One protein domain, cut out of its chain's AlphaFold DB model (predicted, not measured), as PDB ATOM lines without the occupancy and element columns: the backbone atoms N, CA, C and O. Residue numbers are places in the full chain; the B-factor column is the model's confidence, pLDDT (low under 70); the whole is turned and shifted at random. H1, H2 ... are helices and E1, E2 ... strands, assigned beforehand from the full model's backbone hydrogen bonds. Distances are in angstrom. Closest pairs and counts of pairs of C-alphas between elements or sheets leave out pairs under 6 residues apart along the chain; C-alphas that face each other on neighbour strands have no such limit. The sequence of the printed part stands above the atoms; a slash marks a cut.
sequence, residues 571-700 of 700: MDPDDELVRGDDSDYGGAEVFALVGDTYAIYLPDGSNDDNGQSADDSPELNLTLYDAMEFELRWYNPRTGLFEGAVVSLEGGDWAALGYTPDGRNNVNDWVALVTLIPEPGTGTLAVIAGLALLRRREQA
ATOM      1  N   MET A 571     -30.760 -18.509   6.937       97.81
ATOM      2  CA  MET A 571     -32.196 -18.492   7.181       97.81
ATOM      3  C   MET A 571     -32.547 -17.485   8.275       97.81
ATOM      4  O   MET A 571     -31.721 -17.170   9.142       97.81
ATOM      5  N   ASP A 572     -33.784 -17.002   8.217       97.19
ATOM      6  CA  ASP A 572     -34.375 -16.080   9.179       97.19
ATOM      7  C   ASP A 572     -35.748 -16.608   9.636       97.19
ATOM      8  O   ASP A 572     -36.419 -17.296   8.858       97.19
ATOM      9  N   PRO A 573     -36.136 -16.362  10.899       97.19
ATOM     10  CA  PRO A 573     -37.471 -16.693  11.389       97.19
ATOM     11  C   PRO A 573     -38.548 -15.853  10.707       97.19
ATOM     12  O   PRO A 573     -38.329 -14.661  10.472       97.19
ATOM     13  N   ASP A 574     -39.680 -16.473  10.371       96.50
ATOM     14  CA  ASP A 574     -40.804 -15.820   9.684       96.50
ATOM     15  C   ASP A 574     -42.107 -16.638   9.830       96.50
ATOM     16  O   ASP A 574     -42.620 -17.214   8.864       96.50
ATOM     17  N   ASP A 575     -42.629 -16.719  11.057       95.00
ATOM     18  CA  ASP A 575     -43.814 -17.527  11.405       95.00
ATOM     19  C   ASP A 575     -45.072 -17.119  10.622       95.00
ATOM     20  O   ASP A 575     -45.922 -17.951  10.301       95.00
ATOM     21  N   GLU A 576     -45.157 -15.851  10.198       95.06
ATOM     22  CA  GLU A 576     -46.262 -15.317   9.386       95.06
ATOM     23  C   GLU A 576     -46.369 -15.965   7.987       95.06
ATOM     24  O   GLU A 576     -47.355 -15.758   7.264       95.06
ATOM     25  N   LEU A 577     -45.371 -16.752   7.572       96.94
ATOM     26  CA  LEU A 577     -45.420 -17.540   6.340       96.94
ATOM     27  C   LEU A 577     -46.370 -18.731   6.425       96.94
ATOM     28  O   LEU A 577     -46.727 -19.269   5.372       96.94
ATOM     29  N   VAL A 578     -46.778 -19.145   7.623       95.88
ATOM     30  CA  VAL A 578     -47.749 -20.217   7.827       95.88
ATOM     31  C   VAL A 578     -49.061 -19.642   8.353       95.88
ATOM     32  O   VAL A 578     -49.102 -18.642   9.065       95.88
ATOM     33  N   ARG A 579     -50.171 -20.245   7.928       92.50
ATOM     34  CA  ARG A 579     -51.498 -19.965   8.482       92.50
ATOM     35  C   ARG A 579     -52.315 -21.240   8.606       92.50
ATOM     36  O   ARG A 579     -52.137 -22.172   7.820       92.50
ATOM     37  N   GLY A 580     -53.309 -21.217   9.491       87.69
ATOM     38  CA  GLY A 580     -54.247 -22.331   9.673       87.69
ATOM     39  C   GLY A 580     -53.674 -23.494  10.487       87.69
ATOM     40  O   GLY A 580     -54.340 -24.514  10.623       87.69
ATOM     41  N   ASP A 581     -52.470 -23.322  11.019       87.94
ATOM     42  CA  ASP A 581     -51.834 -24.111  12.067       87.94
ATOM     43  C   ASP A 581     -52.534 -23.959  13.417       87.94
ATOM     44  O   ASP A 581     -53.190 -22.954  13.689       87.94
ATOM     45  N   ASP A 582     -52.410 -24.984  14.251       83.19
ATOM     46  CA  ASP A 582     -52.917 -24.957  15.616       83.19
ATOM     47  C   ASP A 582     -52.120 -23.969  16.470       83.19
ATOM     48  O   ASP A 582     -50.893 -23.985  16.442       83.19
ATOM     49  N   SER A 583     -52.814 -23.130  17.241       84.25
ATOM     50  CA  SER A 583     -52.173 -22.167  18.142       84.25
ATOM     51  C   SER A 583     -51.689 -22.784  19.457       84.25
ATOM     52  O   SER A 583     -51.020 -22.097  20.238       84.25
ATOM     53  N   ASP A 584     -52.042 -24.041  19.738       82.69
ATOM     54  CA  ASP A 584     -51.515 -24.764  20.886       82.69
ATOM     55  C   ASP A 584     -49.984 -24.754  20.865       82.69
ATOM     56  O   ASP A 584     -49.336 -24.922  19.831       82.69
ATOM     57  N   TYR A 585     -49.402 -24.540  22.045       86.38
ATOM     58  CA  TYR A 585     -47.956 -24.403  22.244       86.38
ATOM     59  C   TYR A 585     -47.295 -23.217  21.520       86.38
ATOM     60  O   TYR A 585     -46.073 -23.157  21.506       86.38
ATOM     61  N   GLY A 586     -48.064 -22.260  20.991       86.19
ATOM     62  CA  GLY A 586     -47.536 -21.025  20.399       86.19
ATOM     63  C   GLY A 586     -47.750 -20.884  18.894       86.19
ATOM     64  O   GLY A 586     -47.611 -19.771  18.393       86.19
ATOM     65  N   GLY A 587     -48.173 -21.943  18.198       89.44
ATOM     66  CA  GLY A 587     -48.301 -21.937  16.740       89.44
ATOM     67  C   GLY A 587     -47.134 -22.602  16.018       89.44
ATOM     68  O   GLY A 587     -46.250 -23.206  16.625       89.44
ATOM     69  N   ALA A 588     -47.155 -22.525  14.692       93.44
ATOM     70  CA  ALA A 588     -46.069 -22.997  13.851       93.44
ATOM     71  C   ALA A 588     -44.821 -22.110  13.978       93.44
ATOM     72  O   ALA A 588     -44.902 -20.895  13.847       93.44
ATOM     73  N   GLU A 589     -43.659 -22.749  14.109       96.56
ATOM     74  CA  GLU A 589     -42.350 -22.086  14.137       96.56
ATOM     75  C   GLU A 589     -41.677 -22.253  12.768       96.56
ATOM     76  O   GLU A 589     -41.457 -23.384  12.304       96.56
ATOM     77  N   VAL A 590     -41.360 -21.152  12.088       97.94
ATOM     78  CA  VAL A 590     -40.898 -21.154  10.695       97.94
ATOM     79  C   VAL A 590     -39.518 -20.532  10.577       97.94
ATOM     80  O   VAL A 590     -39.336 -19.331  10.735       97.94
ATOM     81  N   PHE A 591     -38.554 -21.339  10.141       98.44
ATOM     82  CA  PHE A 591     -37.241 -20.863   9.729       98.44
ATOM     83  C   PHE A 591     -37.116 -20.937   8.212       98.44
ATOM     84  O   PHE A 591     -37.290 -22.010   7.625       98.44
ATOM     85  N   ALA A 592     -36.795 -19.826   7.548       98.06
ATOM     86  CA  ALA A 592     -36.876 -19.750   6.094       98.06
ATOM     87  C   ALA A 592     -35.669 -19.074   5.434       98.06
ATOM     88  O   ALA A 592     -35.207 -18.004   5.821       98.06
ATOM     89  N   LEU A 593     -35.215 -19.675   4.337       97.75
ATOM     90  CA  LEU A 593     -34.588 -18.976   3.224       97.75
ATOM     91  C   LEU A 593     -35.669 -18.835   2.150       97.75
ATOM     92  O   LEU A 593     -35.864 -19.727   1.321       97.75
ATOM     93  N   VAL A 594     -36.420 -17.735   2.218       96.31
ATOM     94  CA  VAL A 594     -37.663 -17.556   1.452       96.31
ATOM     95  C   VAL A 594     -37.424 -17.741  -0.056       96.31
ATOM     96  O   VAL A 594     -36.600 -17.054  -0.667       96.31
ATOM     97  N   GLY A 595     -38.188 -18.647  -0.669       94.62
ATOM     98  CA  GLY A 595     -38.107 -19.027  -2.080       94.62
ATOM     99  C   GLY A 595     -37.178 -20.199  -2.374       94.62
ATOM    100  O   GLY A 595     -37.030 -20.560  -3.536       94.62
ATOM    101  N   ASP A 596     -36.549 -20.773  -1.350       95.94
ATOM    102  CA  ASP A 596     -35.585 -21.861  -1.495       95.94
ATOM    103  C   ASP A 596     -35.834 -22.983  -0.491       95.94
ATOM    104  O   ASP A 596     -36.128 -24.099  -0.902       95.94
ATOM    105  N   THR A 597     -35.756 -22.692   0.807       98.31
ATOM    106  CA  THR A 597     -35.834 -23.702   1.867       98.31
ATOM    107  C   THR A 597     -36.648 -23.167   3.039       98.31
ATOM    108  O   THR A 597     -36.356 -22.088   3.548       98.31
ATOM    109  N   TYR A 598     -37.623 -23.940   3.506       98.62
ATOM    110  CA  TYR A 598     -38.453 -23.638   4.670       98.62
ATOM    111  C   TYR A 598     -38.443 -24.839   5.613       98.62
ATOM    112  O   TYR A 598     -38.729 -25.967   5.204       98.62
ATOM    113  N   ALA A 599     -38.106 -24.592   6.870       98.62
ATOM    114  CA  ALA A 599     -38.217 -25.532   7.969       98.62
ATOM    115  C   ALA A 599     -39.369 -25.070   8.859       98.62
ATOM    116  O   ALA A 599     -39.278 -24.017   9.477       98.62
ATOM    117  N   ILE A 600     -40.450 -25.843   8.885       98.38
ATOM    118  CA  ILE A 600     -41.690 -25.482   9.576       98.38
ATOM    119  C   ILE A 600     -41.931 -26.528  10.651       98.38
ATOM    120  O   ILE A 600     -42.116 -27.701  10.323       98.38
ATOM    121  N   TYR A 601     -41.921 -26.133  11.912       97.81
ATOM    122  CA  TYR A 601     -42.306 -26.998  13.013       97.81
ATOM    123  C   TYR A 601     -43.761 -26.741  13.392       97.81
ATOM    124  O   TYR A 601     -44.159 -25.611  13.630       97.81
ATOM    125  N   LEU A 602     -44.547 -27.812  13.436       95.06
ATOM    126  CA  LEU A 602     -45.929 -27.823  13.892       95.06
ATOM    127  C   LEU A 602     -45.945 -28.512  15.263       95.06
ATOM    128  O   LEU A 602     -45.782 -29.739  15.304       95.06
ATOM    129  N   PRO A 603     -46.081 -27.775  16.383       92.50
ATOM    130  CA  PRO A 603     -46.075 -28.368  17.720       92.50
ATOM    131  C   PRO A 603     -47.322 -29.207  17.992       92.50
ATOM    132  O   PRO A 603     -47.279 -30.143  18.800       92.50
ATOM    133  N   ASP A 604     -48.411 -28.910  17.293       89.00
ATOM    134  CA  ASP A 604     -49.586 -29.751  17.219       89.00
ATOM    135  C   ASP A 604     -49.966 -30.037  15.758       89.00
ATOM    136  O   ASP A 604     -49.937 -29.161  14.896       89.00
ATOM    137  N   GLY A 605     -50.237 -31.311  15.473       81.69
ATOM    138  CA  GLY A 605     -50.705 -31.787  14.175       81.69
ATOM    139  C   GLY A 605     -52.232 -31.863  14.093       81.69
ATOM    140  O   GLY A 605     -52.766 -32.327  13.075       81.69
ATOM    141  N   SER A 606     -52.944 -31.494  15.165       72.38
ATOM    142  CA  SER A 606     -54.370 -31.223  15.121       72.38
ATOM    143  C   SER A 606     -54.609 -29.947  14.323       72.38
ATOM    144  O   SER A 606     -53.791 -29.045  14.290       72.38
ATOM    145  N   ASN A 607     -55.721 -29.905  13.595       65.94
ATOM    146  CA  ASN A 607     -56.157 -28.702  12.882       65.94
ATOM    147  C   ASN A 607     -57.531 -28.271  13.433       65.94
ATOM    148  O   ASN A 607     -58.378 -27.780  12.683       65.94
ATOM    149  N   ASP A 608     -57.835 -28.599  14.695       61.59
ATOM    150  CA  ASP A 608     -59.187 -28.541  15.261       61.59
ATOM    151  C   ASP A 608     -59.507 -27.242  16.015       61.59
ATOM    152  O   ASP A 608     -60.690 -26.888  16.101       61.59
ATOM    153  N   ASP A 609     -58.502 -26.471  16.435       55.94
ATOM    154  CA  ASP A 609     -58.708 -25.303  17.303       55.94
ATOM    155  C   ASP A 609     -59.066 -23.982  16.590       55.94
ATOM    156  O   ASP A 609     -59.550 -23.034  17.216       55.94
ATOM    157  N   ASN A 610     -58.996 -23.924  15.257       53.56
ATOM    158  CA  ASN A 610     -59.193 -22.666  14.516       53.56
ATOM    159  C   ASN A 610     -60.623 -22.379  14.027       53.56
ATOM    160  O   ASN A 610     -60.848 -21.422  13.279       53.56
ATOM    161  N   GLY A 611     -61.618 -23.201  14.380       53.78
ATOM    162  CA  GLY A 611     -62.981 -23.064  13.834       53.78
ATOM    163  C   GLY A 611     -63.056 -23.209  12.302       53.78
ATOM    164  O   GLY A 611     -64.078 -22.874  11.693       53.78
ATOM    165  N   GLN A 612     -61.972 -23.699  11.699       54.91
ATOM    166  CA  GLN A 612     -61.854 -24.104  10.308       54.91
ATOM    167  C   GLN A 612     -62.593 -25.431  10.079       54.91
ATOM    168  O   GLN A 612     -62.968 -26.135  11.024       54.91
ATOM    169  N   SER A 613     -62.909 -25.751   8.822       55.94
ATOM    170  CA  SER A 613     -63.554 -27.031   8.513       55.94
ATOM    171  C   SER A 613     -62.601 -28.164   8.899       55.94
ATOM    172  O   SER A 613     -61.398 -28.033   8.723       55.94
ATOM    173  N   ALA A 614     -63.117 -29.325   9.318       52.81
ATOM    174  CA  ALA A 614     -62.320 -30.530   9.620       52.81
ATOM    175  C   ALA A 614     -61.532 -31.111   8.409       52.81
ATOM    176  O   ALA A 614     -61.053 -32.250   8.446       52.81
ATOM    177  N   ASP A 615     -61.462 -30.355   7.312       59.41
ATOM    178  CA  ASP A 615     -60.755 -30.641   6.072       59.41
ATOM    179  C   ASP A 615     -59.582 -29.677   5.812       59.41
ATOM    180  O   ASP A 615     -58.786 -29.968   4.921       59.41
ATOM    181  N   ASP A 616     -59.429 -28.594   6.578       71.06
ATOM    182  CA  ASP A 616     -58.389 -27.591   6.335       71.06
ATOM    183  C   ASP A 616     -57.039 -28.064   6.921       71.06
ATOM    184  O   ASP A 616     -56.986 -28.772   7.931       71.06
ATOM    185  N   SER A 617     -55.937 -27.761   6.231       83.81
ATOM    186  CA  SER A 617     -54.561 -28.048   6.662       83.81
ATOM    187  C   SER A 617     -53.746 -26.764   6.688       83.81
ATOM    188  O   SER A 617     -54.065 -25.888   5.882       83.81
ATOM    189  N   PRO A 618     -52.671 -26.675   7.494       90.56
ATOM    190  CA  PRO A 618     -51.804 -25.505   7.479       90.56
ATOM    191  C   PRO A 618     -51.303 -25.211   6.062       90.56
ATOM    192  O   PRO A 618     -51.048 -26.131   5.273       90.56
ATOM    193  N   GLU A 619     -51.191 -23.933   5.722       94.38
ATOM    194  CA  GLU A 619     -50.779 -23.471   4.398       94.38
ATOM    195  C   GLU A 619     -49.513 -22.622   4.495       94.38
ATOM    196  O   GLU A 619     -49.416 -21.754   5.360       94.38
ATOM    197  N   LEU A 620     -48.578 -22.830   3.567       97.69
ATOM    198  CA  LEU A 620     -47.361 -22.036   3.413       97.69
ATOM    199  C   LEU A 620     -47.546 -20.962   2.338       97.69
ATOM    200  O   LEU A 620     -48.027 -21.232   1.234       97.69
ATOM    201  N   ASN A 621     -47.106 -19.744   2.630       97.81
ATOM    202  CA  ASN A 621     -47.138 -18.632   1.696       97.81
ATOM    203  C   ASN A 621     -46.066 -18.773   0.600       97.81
ATOM    204  O   ASN A 621     -44.908 -18.393   0.785       97.81
ATOM    205  N   LEU A 622     -46.472 -19.243  -0.582       96.56
ATOM    206  CA  LEU A 622     -45.627 -19.305  -1.781       96.56
ATOM    207  C   LEU A 622     -46.086 -18.330  -2.878       96.56
ATOM    208  O   LEU A 622     -45.694 -18.453  -4.040       96.56
ATOM    209  N   THR A 623     -46.887 -17.324  -2.520       95.75
ATOM    210  CA  THR A 623     -47.555 -16.408  -3.467       95.75
ATOM    211  C   THR A 623     -46.600 -15.632  -4.382       95.75
ATOM    212  O   THR A 623     -46.982 -15.228  -5.479       95.75
ATOM    213  N   LEU A 624     -45.347 -15.424  -3.962       93.31
ATOM    214  CA  LEU A 624     -44.330 -14.698  -4.735       93.31
ATOM    215  C   LEU A 624     -43.525 -15.583  -5.705       93.31
ATOM    216  O   LEU A 624     -42.682 -15.057  -6.433       93.31
ATOM    217  N   TYR A 625     -43.772 -16.895  -5.728       93.06
ATOM    218  CA  TYR A 625     -42.952 -17.892  -6.428       93.06
ATOM    219  C   TYR A 625     -43.740 -18.618  -7.527       93.06
ATOM    220  O   TYR A 625     -43.719 -19.840  -7.624       93.06
ATOM    221  N   ASP A 626     -44.462 -17.852  -8.350       90.38
ATOM    222  CA  ASP A 626     -45.250 -18.378  -9.474       90.38
ATOM    223  C   ASP A 626     -44.399 -19.249 -10.416       90.38
ATOM    224  O   ASP A 626     -43.242 -18.930 -10.711       90.38
ATOM    225  N   ALA A 627     -44.993 -20.347 -10.884       87.69
ATOM    226  CA  ALA A 627     -44.367 -21.375 -11.718       87.69
ATOM    227  C   ALA A 627     -43.115 -22.057 -11.120       87.69
ATOM    228  O   ALA A 627     -42.393 -22.738 -11.848       87.69
ATOM    229  N   MET A 628     -42.853 -21.906  -9.817       93.06
ATOM    230  CA  MET A 628     -41.849 -22.701  -9.108       93.06
ATOM    231  C   MET A 628     -42.497 -23.937  -8.482       93.06
ATOM    232  O   MET A 628     -43.603 -23.865  -7.945       93.06
ATOM    233  N   GLU A 629     -41.796 -25.068  -8.530       95.88
ATOM    234  CA  GLU A 629     -42.201 -26.299  -7.849       95.88
ATOM    235  C   GLU A 629     -41.346 -26.503  -6.601       95.88
ATOM    236  O   GLU A 629     -40.130 -26.305  -6.626       95.88
ATOM    237  N   PHE A 630     -41.978 -26.934  -5.518       97.56
ATOM    238  CA  PHE A 630     -41.321 -27.276  -4.264       97.56
ATOM    239  C   PHE A 630     -41.637 -28.726  -3.892       97.56
ATOM    240  O   PHE A 630     -42.695 -29.252  -4.240       97.56
ATOM    241  N   GLU A 631     -40.736 -29.374  -3.163       97.69
ATOM    242  CA  GLU A 631     -40.998 -30.653  -2.514       97.69
ATOM    243  C   GLU A 631     -41.206 -30.451  -1.015       97.69
ATOM    244  O   GLU A 631     -40.476 -29.704  -0.374       97.69
ATOM    245  N   LEU A 632     -42.194 -31.145  -0.458       98.25
ATOM    246  CA  LEU A 632     -42.467 -31.230   0.965       98.25
ATOM    247  C   LEU A 632     -42.123 -32.627   1.475       98.25
ATOM    248  O   LEU A 632     -42.527 -33.645   0.896       98.25
ATOM    249  N   ARG A 633     -41.404 -32.671   2.596       98.19
ATOM    250  CA  ARG A 633     -41.019 -33.898   3.300       98.19
ATOM    251  C   ARG A 633     -41.285 -33.752   4.793       98.19
ATOM    252  O   ARG A 633     -40.818 -32.804   5.415       98.19
ATOM    253  N   TRP A 634     -41.970 -34.732   5.373       97.94
ATOM    254  CA  TRP A 634     -42.258 -34.763   6.804       97.94
ATOM    255  C   TRP A 634     -41.128 -35.425   7.581       97.94
ATOM    256  O   TRP A 634     -40.736 -36.549   7.271       97.94
ATOM    257  N   TYR A 635     -40.626 -34.743   8.601       98.19
ATOM    258  CA  TYR A 635     -39.631 -35.231   9.542       98.19
ATOM    259  C   TYR A 635     -40.263 -35.395  10.921       98.19
ATOM    260  O   TYR A 635     -40.951 -34.506  11.421       98.19
ATOM    261  N   ASN A 636     -40.050 -36.562  11.521       97.44
ATOM    262  CA  ASN A 636     -40.595 -36.922  12.815       97.44
ATOM    263  C   ASN A 636     -39.617 -36.485  13.924       97.44
ATOM    264  O   ASN A 636     -38.589 -37.142  14.127       97.44
ATOM    265  N   PRO A 637     -39.931 -35.423  14.688       96.19
ATOM    266  CA  PRO A 637     -39.034 -34.860  15.700       96.19
ATOM    267  C   PRO A 637     -38.792 -35.798  16.898       96.19
ATOM    268  O   PRO A 637     -37.866 -35.582  17.677       96.19
ATOM    269  N   ARG A 638     -39.588 -36.869  17.041       94.06
ATOM    270  CA  ARG A 638     -39.447 -37.887  18.100       94.06
ATOM    271  C   ARG A 638     -38.493 -39.018  17.720       94.06
ATOM    272  O   ARG A 638     -37.970 -39.693  18.606       94.06
ATOM    273  N   THR A 639     -38.333 -39.285  16.422       92.94
ATOM    274  CA  THR A 639     -37.554 -40.430  15.907       92.94
ATOM    275  C   THR A 639     -36.325 -40.010  15.110       92.94
ATOM    276  O   THR A 639     -35.422 -40.824  14.933       92.94
ATOM    277  N   GLY A 640     -36.280 -38.762  14.642       93.50
ATOM    278  CA  GLY A 640     -35.184 -38.236  13.837       93.50
ATOM    279  C   GLY A 640     -35.194 -38.726  12.386       93.50
ATOM    280  O   GLY A 640     -34.141 -38.794  11.748       93.50
ATOM    281  N   LEU A 641     -36.356 -39.137  11.868       94.69
ATOM    282  CA  LEU A 641     -36.498 -39.748  10.545       94.69
ATOM    283  C   LEU A 641     -37.513 -39.002   9.680       94.69
ATOM    284  O   LEU A 641     -38.529 -38.517  10.169       94.69
ATOM    285  N   PHE A 642     -37.265 -38.982   8.370       97.19
ATOM    286  CA  PHE A 642     -38.285 -38.595   7.399       97.19
ATOM    287  C   PHE A 642     -39.296 -39.727   7.200       97.19
ATOM    288  O   PHE A 642     -38.907 -40.882   7.010       97.19
ATOM    289  N   GLU A 643     -40.583 -39.391   7.198       96.38
ATOM    290  CA  GLU A 643     -41.692 -40.340   7.116       96.38
ATOM    291  C   GLU A 643     -42.736 -39.892   6.081       96.38
ATOM    292  O   GLU A 643     -42.830 -38.722   5.715       96.38
ATOM    293  N   GLY A 644     -43.534 -40.842   5.586       93.81
ATOM    294  CA  GLY A 644     -44.540 -40.573   4.558       93.81
ATOM    295  C   GLY A 644     -43.975 -40.437   3.138       93.81
ATOM    296  O   GLY A 644     -42.848 -40.838   2.841       93.81
ATOM    297  N   ALA A 645     -44.814 -39.940   2.228       92.62
ATOM    298  CA  ALA A 645     -44.448 -39.691   0.837       92.62
ATOM    299  C   ALA A 645     -44.000 -38.237   0.648       92.62
ATOM    300  O   ALA A 645     -44.514 -37.342   1.314       92.62
ATOM    301  N   VAL A 646     -43.087 -38.012  -0.298       96.06
ATOM    302  CA  VAL A 646     -42.754 -36.661  -0.768       96.06
ATOM    303  C   VAL A 646     -43.973 -36.078  -1.483       96.06
ATOM    304  O   VAL A 646     -44.566 -36.753  -2.331       96.06
ATOM    305  N   VAL A 647     -44.343 -34.846  -1.142       95.25
ATOM    306  CA  VAL A 647     -45.479 -34.123  -1.735       95.25
ATOM    307  C   VAL A 647     -44.943 -32.979  -2.592       95.25
ATOM    308  O   VAL A 647     -44.015 -32.295  -2.184       95.25
ATOM    309  N   SER A 648     -45.501 -32.774  -3.784       95.38
ATOM    310  CA  SER A 648     -45.167 -31.618  -4.624       95.38
ATOM    311  C   SER A 648     -46.082 -30.452  -4.268       95.38
ATOM    312  O   SER A 648     -47.295 -30.648  -4.175       95.38
ATOM    313  N   LEU A 649     -45.513 -29.261  -4.114       96.38
ATOM    314  CA  LEU A 649     -46.238 -28.011  -3.910       96.38
ATOM    315  C   LEU A 649     -45.981 -27.077  -5.098       96.38
ATOM    316  O   LEU A 649     -44.853 -26.969  -5.578       96.38
ATOM    317  N   GLU A 650     -47.029 -26.410  -5.568       95.19
ATOM    318  CA  GLU A 650     -46.938 -25.393  -6.618       95.19
ATOM    319  C   GLU A 650     -46.872 -24.006  -5.966       95.19
ATOM    320  O   GLU A 650     -47.669 -23.691  -5.080       95.19
ATOM    321  N   GLY A 651     -45.913 -23.179  -6.384       94.38
ATOM    322  CA  GLY A 651     -45.852 -21.776  -5.989       94.38
ATOM    323  C   GLY A 651     -46.864 -20.904  -6.741       94.38
ATOM    324  O   GLY A 651     -47.499 -21.334  -7.702       94.38
ATOM    325  N   GLY A 652     -47.013 -19.652  -6.305       94.69
ATOM    326  CA  GLY A 652     -47.955 -18.680  -6.878       94.69
ATOM    327  C   GLY A 652     -49.248 -18.485  -6.075       94.69
ATOM    328  O   GLY A 652     -49.979 -17.530  -6.335       94.69
ATOM    329  N   ASP A 653     -49.496 -19.307  -5.053       95.44
ATOM    330  CA  ASP A 653     -50.583 -19.133  -4.079       95.44
ATOM    331  C   ASP A 653     -50.134 -19.599  -2.676       95.44
ATOM    332  O   ASP A 653     -48.967 -19.936  -2.453       95.44
ATOM    333  N   TRP A 654     -51.051 -19.596  -1.714       96.00
ATOM    334  CA  TRP A 654     -50.916 -20.342  -0.468       96.00
ATOM    335  C   TRP A 654     -51.000 -21.841  -0.758       96.00
ATOM    336  O   TRP A 654     -51.984 -22.323  -1.321       96.00
ATOM    337  N   ALA A 655     -49.954 -22.578  -0.393       95.75
ATOM    338  CA  ALA A 655     -49.841 -24.003  -0.654       95.75
ATOM    339  C   ALA A 655     -50.189 -24.804   0.602       95.75
ATOM    340  O   ALA A 655     -49.515 -24.692   1.625       95.75
ATOM    341  N   ALA A 656     -51.217 -25.645   0.517       93.50
ATOM    342  CA  ALA A 656     -51.581 -26.562   1.591       93.50
ATOM    343  C   ALA A 656     -50.454 -27.574   1.862       93.50
ATOM    344  O   ALA A 656     -50.067 -28.330   0.969       93.50
ATOM    345  N   LEU A 657     -49.973 -27.633   3.108       92.69
ATOM    346  CA  LEU A 657     -48.977 -28.618   3.551       92.69
ATOM    347  C   LEU A 657     -49.567 -30.039   3.620       92.69
ATOM    348  O   LEU A 657     -48.836 -31.031   3.586       92.69
ATOM    349  N   GLY A 658     -50.898 -30.150   3.674       88.50
ATOM    350  CA  GLY A 658     -51.612 -31.413   3.814       88.50
ATOM    351  C   GLY A 658     -51.580 -31.942   5.248       88.50
ATOM    352  O   GLY A 658     -51.353 -31.203   6.200       88.50
ATOM    353  N   TYR A 659     -51.851 -33.237   5.412       85.75
ATOM    354  CA  TYR A 659     -51.854 -33.876   6.731       85.75
ATOM    355  C   TYR A 659     -50.502 -34.502   7.045       85.75
ATOM    356  O   TYR A 659     -49.819 -35.015   6.151       85.75
ATOM    357  N   THR A 660     -50.163 -34.522   8.331       90.50
ATOM    358  CA  THR A 660     -48.962 -35.194   8.814       90.50
ATOM    359  C   THR A 660     -49.073 -36.720   8.619       90.50
ATOM    360  O   THR A 660     -50.177 -37.252   8.437       90.50
ATOM    361  N   PRO A 661     -47.953 -37.471   8.628       91.94
ATOM    362  CA  PRO A 661     -47.957 -38.913   8.361       91.94
ATOM    363  C   PRO A 661     -48.840 -39.759   9.293       91.94
ATOM    364  O   PRO A 661     -49.306 -40.823   8.879       91.94
ATOM    365  N   ASP A 662     -49.119 -39.280  10.507       88.94
ATOM    366  CA  ASP A 662     -50.009 -39.947  11.470       88.94
ATOM    367  C   ASP A 662     -51.508 -39.757  11.154       88.94
ATOM    368  O   ASP A 662     -52.373 -40.344  11.810       88.94
ATOM    369  N   GLY A 663     -51.837 -38.993  10.108       81.12
ATOM    370  CA  GLY A 663     -53.200 -38.758   9.647       81.12
ATOM    371  C   GLY A 663     -53.831 -37.506  10.254       81.12
ATOM    372  O   GLY A 663     -53.148 -36.573  10.651       81.12
ATOM    373  N   ARG A 664     -55.164 -37.439  10.281       75.06
ATOM    374  CA  ARG A 664     -55.901 -36.256  10.766       75.06
ATOM    375  C   ARG A 664     -56.073 -36.267  12.287       75.06
ATOM    376  O   ARG A 664     -56.186 -37.346  12.866       75.06
ATOM    377  N   ASN A 665     -56.214 -35.078  12.883       70.88
ATOM    378  CA  ASN A 665     -56.546 -34.862  14.300       70.88
ATOM    379  C   ASN A 665     -55.596 -35.613  15.250       70.88
ATOM    380  O   ASN A 665     -56.042 -36.314  16.163       70.88
ATOM    381  N   ASN A 666     -54.292 -35.545  14.973       80.31
ATOM    382  CA  ASN A 666     -53.271 -36.163  15.806       80.31
ATOM    383  C   ASN A 666     -52.532 -35.079  16.582       80.31
ATOM    384  O   ASN A 666     -52.047 -34.136  15.985       80.31
ATOM    385  N   VAL A 667     -52.369 -35.273  17.888       85.50
ATOM    386  CA  VAL A 667     -51.671 -34.306  18.747       85.50
ATOM    387  C   VAL A 667     -50.143 -34.413  18.680       85.50
ATOM    388  O   VAL A 667     -49.426 -34.015  19.600       85.50
ATOM    389  N   ASN A 668     -49.611 -35.079  17.653       91.12
ATOM    390  CA  ASN A 668     -48.179 -35.305  17.516       91.12
ATOM    391  C   ASN A 668     -47.563 -34.155  16.722       91.12
ATOM    392  O   ASN A 668     -48.085 -33.748  15.694       91.12
ATOM    393  N   ASP A 669     -46.402 -33.698  17.169       94.81
ATOM    394  CA  ASP A 669     -45.640 -32.633  16.526       94.81
ATOM    395  C   ASP A 669     -44.927 -33.093  15.237       94.81
ATOM    396  O   ASP A 669     -44.521 -34.248  15.106       94.81
ATOM    397  N   TRP A 670     -44.741 -32.228  14.251       96.56
ATOM    398  CA  TRP A 670     -44.087 -32.607  12.994       96.56
ATOM    399  C   TRP A 670     -43.265 -31.463  12.432       96.56
ATOM    400  O   TRP A 670     -43.631 -30.307  12.572       96.56
ATOM    401  N   VAL A 671     -42.171 -31.792  11.750       98.38
ATOM    402  CA  VAL A 671     -41.409 -30.808  10.979       98.38
ATOM    403  C   VAL A 671     -41.695 -31.026   9.494       98.38
ATOM    404  O   VAL A 671     -41.460 -32.119   8.977       98.38
ATOM    405  N   ALA A 672     -42.181 -30.006   8.794       98.19
ATOM    406  CA  ALA A 672     -42.220 -29.970   7.337       98.19
ATOM    407  C   ALA A 672     -40.950 -29.294   6.808       98.19
ATOM    408  O   ALA A 672     -40.677 -28.130   7.098       98.19
ATOM    409  N   LEU A 673     -40.185 -30.026   5.999       98.69
ATOM    410  CA  LEU A 673     -39.146 -29.451   5.154       98.69
ATOM    411  C   LEU A 673     -39.742 -29.186   3.777       98.69
ATOM    412  O   LEU A 673     -40.140 -30.139   3.105       98.69
ATOM    413  N   VAL A 674     -39.772 -27.923   3.363       98.62
ATOM    414  CA  VAL A 674     -40.174 -27.520   2.013       98.62
ATOM    415  C   VAL A 674     -38.968 -26.946   1.281       98.62
ATOM    416  O   VAL A 674     -38.384 -25.967   1.739       98.62
ATOM    417  N   THR A 675     -38.585 -27.538   0.153       98.12
ATOM    418  CA  THR A 675     -37.420 -27.110  -0.639       98.12
ATOM    419  C   THR A 675     -37.780 -26.903  -2.102       98.12
ATOM    420  O   THR A 675     -38.573 -27.645  -2.678       98.12
ATOM    421  N   LEU A 676     -37.196 -25.886  -2.728       96.81
ATOM    422  CA  LEU A 676     -37.357 -25.606  -4.149       96.81
ATOM    423  C   LEU A 676     -36.795 -26.768  -4.974       96.81
ATOM    424  O   LEU A 676     -35.643 -27.170  -4.796       96.81
ATOM    425  N   ILE A 677     -37.576 -27.259  -5.934       93.31
ATOM    426  CA  ILE A 677     -37.124 -28.217  -6.939       93.31
ATOM    427  C   ILE A 677     -36.446 -27.416  -8.062       93.31
ATOM    428  O   ILE A 677     -37.113 -26.658  -8.770       93.31
ATOM    429  N   PRO A 678     -35.123 -27.545  -8.270       79.31
ATOM    430  CA  PRO A 678     -34.449 -26.791  -9.317       79.31
ATOM    431  C   PRO A 678     -34.938 -27.234 -10.695       79.31
ATOM    432  O   PRO A 678     -34.921 -28.428 -11.007       79.31
ATOM    433  N   GLU A 679     -35.302 -26.282 -11.559       69.25
ATOM    434  CA  GLU A 679     -35.642 -26.619 -12.940       69.25
ATOM    435  C   GLU A 679     -34.470 -27.342 -13.638       69.25
ATOM    436  O   GLU A 679     -33.314 -26.898 -13.562       69.25
ATOM    437  N   PRO A 680     -34.724 -28.442 -14.370       57.53
ATOM    438  CA  PRO A 680     -33.674 -29.150 -15.085       57.53
ATOM    439  C   PRO A 680     -32.971 -28.245 -16.113       57.53
ATOM    440  O   PRO A 680     -33.508 -27.950 -17.179       57.53
ATOM    441  N   GLY A 681     -31.721 -27.862 -15.835       54.69
ATOM    442  CA  GLY A 681     -30.839 -27.191 -16.801       54.69
ATOM    443  C   GLY A 681     -30.648 -25.681 -16.625       54.69
ATOM    444  O   GLY A 681     -29.941 -25.079 -17.436       54.69
ATOM    445  N   THR A 682     -31.192 -25.068 -15.574       49.72
ATOM    446  CA  THR A 682     -30.893 -23.679 -15.195       49.72
ATOM    447  C   THR A 682     -29.927 -23.657 -14.002       49.72
ATOM    448  O   THR A 682     -30.025 -24.437 -13.062       49.72
ATOM    449  N   GLY A 683     -28.890 -22.815 -14.059       49.72
ATOM    450  CA  GLY A 683     -27.905 -22.648 -12.979       49.72
ATOM    451  C   GLY A 683     -28.461 -21.829 -11.809       49.72
ATOM    452  O   GLY A 683     -27.910 -20.779 -11.483       49.72
ATOM    453  N   THR A 684     -29.576 -22.270 -11.227       51.53
ATOM    454  CA  THR A 684     -30.477 -21.481 -10.364       51.53
ATOM    455  C   THR A 684     -29.875 -21.129  -8.999       51.53
ATOM    456  O   THR A 684     -30.168 -20.065  -8.453       51.53
ATOM    457  N   LEU A 685     -28.920 -21.928  -8.507       48.38
ATOM    458  CA  LEU A 685     -28.228 -21.717  -7.224       48.38
ATOM    459  C   LEU A 685     -27.513 -20.354  -7.101       48.38
ATOM    460  O   LEU A 685     -27.407 -19.814  -6.005       48.38
ATOM    461  N   ALA A 686     -27.045 -19.756  -8.205       47.81
ATOM    462  CA  ALA A 686     -26.337 -18.468  -8.161       47.81
ATOM    463  C   ALA A 686     -27.273 -17.243  -8.125       47.81
ATOM    464  O   ALA A 686     -26.861 -16.164  -7.698       47.81
ATOM    465  N   VAL A 687     -28.522 -17.388  -8.581       49.12
ATOM    466  CA  VAL A 687     -29.484 -16.277  -8.690       49.12
ATOM    467  C   VAL A 687     -30.245 -16.081  -7.376       49.12
ATOM    468  O   VAL A 687     -30.441 -14.944  -6.954       49.12
ATOM    469  N   ILE A 688     -30.585 -17.174  -6.687       50.88
ATOM    470  CA  ILE A 688     -31.311 -17.154  -5.407       50.88
ATOM    471  C   ILE A 688     -30.422 -16.621  -4.276       50.88
ATOM    472  O   ILE A 688     -30.818 -15.696  -3.569       50.88
ATOM    473  N   ALA A 689     -29.169 -17.085  -4.183       47.78
ATOM    474  CA  ALA A 689     -28.192 -16.528  -3.245       47.78
ATOM    475  C   ALA A 689     -27.949 -15.023  -3.488       47.78
ATOM    476  O   ALA A 689     -27.802 -14.252  -2.542       47.78
ATOM    477  N   GLY A 690     -27.964 -14.586  -4.754       46.50
ATOM    478  CA  GLY A 690     -27.857 -13.174  -5.126       46.50
ATOM    479  C   GLY A 690     -29.066 -12.332  -4.701       46.50
ATOM    480  O   GLY A 690     -28.882 -11.199  -4.261       46.50
ATOM    481  N   LEU A 691     -30.283 -12.878  -4.793       46.88
ATOM    482  CA  LEU A 691     -31.526 -12.212  -4.376       46.88
ATOM    483  C   LEU A 691     -31.667 -12.132  -2.848       46.88
ATOM    484  O   LEU A 691     -32.065 -11.084  -2.341       46.88
ATOM    485  N   ALA A 692     -31.260 -13.170  -2.113       46.09
ATOM    486  CA  ALA A 692     -31.190 -13.142  -0.649       46.09
ATOM    487  C   ALA A 692     -30.171 -12.097  -0.142       46.09
ATOM    488  O   ALA A 692     -30.465 -11.306   0.754       46.09
ATOM    489  N   LEU A 693     -29.001 -12.004  -0.792       43.06
ATOM    490  CA  LEU A 693     -28.000 -10.956  -0.535       43.06
ATOM    491  C   LEU A 693     -28.490  -9.540  -0.894       43.06
ATOM    492  O   LEU A 693     -28.062  -8.570  -0.268       43.06
ATOM    493  N   LEU A 694     -29.363  -9.405  -1.896       39.94
ATOM    494  CA  LEU A 694     -29.975  -8.131  -2.285       39.94
ATOM    495  C   LEU A 694     -31.060  -7.685  -1.294       39.94
ATOM    496  O   LEU A 694     -31.064  -6.512  -0.935       39.94
ATOM    497  N   ARG A 695     -31.900  -8.592  -0.771       44.38
ATOM    498  CA  ARG A 695     -32.876  -8.254   0.287       44.38
ATOM    499  C   ARG A 695     -32.208  -7.821   1.592       44.38
ATOM    500  O   ARG A 695     -32.638  -6.825   2.170       44.38
ATOM    501  N   ARG A 696     -31.091  -8.449   1.991       47.34
ATOM    502  CA  ARG A 696     -30.281  -7.978   3.138       47.34
ATOM    503  C   ARG A 696     -29.759  -6.544   2.973       47.34
ATOM    504  O   ARG A 696     -29.452  -5.904   3.967       47.34
ATOM    505  N   ARG A 697     -29.653  -6.024   1.741       39.69
ATOM    506  CA  ARG A 697     -29.289  -4.620   1.465       39.69
ATOM    507  C   ARG A 697     -30.477  -3.663   1.374       39.69
ATOM    508  O   ARG A 697     -30.247  -2.463   1.328       39.69
ATOM    509  N   GLU A 698     -31.697  -4.172   1.250       34.16
ATOM    510  CA  GLU A 698     -32.914  -3.350   1.214       34.16
ATOM    511  C   GLU A 698     -33.585  -3.253   2.593       34.16
ATOM    512  O   GLU A 698     -34.358  -2.325   2.819       34.16
ATOM    513  N   GLN A 699     -33.281  -4.184   3.506       34.16
ATOM    514  CA  GLN A 699     -33.722  -4.175   4.909       34.16
ATOM    515  C   GLN A 699     -32.697  -3.569   5.892       34.16
ATOM    516  O   GLN A 699     -33.076  -3.259   7.018       34.16
ATOM    517  N   ALA A 700     -31.440  -3.375   5.471       36.16
ATOM    518  CA  ALA A 700     -30.424  -2.567   6.161       36.16
ATOM    519  C   ALA A 700     -30.365  -1.160   5.553       36.16
ATOM    520  O   ALA A 700     -30.133  -0.187   6.307       36.16
TER     521      ALA A 700
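This is residues 571 to 700 of the 700 residues of the protein "DUF5060 domain-containing protein" of Algisphaera agarilytica (UniProt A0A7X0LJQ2). A twisted sheet E1 E2 E7 E4 E5 is partly covered on one face by the small two-stranded sheet E3 E6, a loose, partial sandwich, with helix H1 off to one side and residues 693 to 700 sticking out. The 130 printed residues run E1 to E7, then H1; both sheets are antiparallel. The class is mixed, helices and strands, with under half of the residues in named elements. The whole is compact, radius of gyration of the C-alphas 15.1 A, spanning 41 by 33 by 28 A.

Start at residues 572 to 573, which pair antiparallel with residues 591 to 592 of edge strand E1, residues 589 to 593. E1 forms a hairpin with E2, residues 597 to 602; find N 591 and O 599 at 2.9 A. E2 neighbours E7, residues 670 to 676, with N 600 and O 672 at 2.9 A. E7 neighbours E4, residues 629 to 636, with N 633 and O 673 at 2.9 A. E4 forms a hairpin with edge strand E5, residues 641 to 650, with N 632 and O 647 at 2.8 A; E5 bends by 72 degrees at residue 644. E3, residues 619 to 621, pairs with E6, residues 654 to 656, through N 620 and O 655, 2.8 A. H1, residues 685 to 698, is not on the five-stranded sheet; 7 of its 10 O i to N i+4 pairs are within hydrogen-bond range.

Find C-alpha 589, where E1 begins, at (-42.350, -22.086, 14.137). E4 is 23.3 A long, E5 24.7 A, E7 19.7 A. H1 runs 20.7 A to C-alpha 698 at (-32.914, -3.350, 1.214).

The printed part has no cut. Links E2 to E3 and E6 to E7 are long. Confidence is under 70 at residues 607 to 615 and 679 to 700.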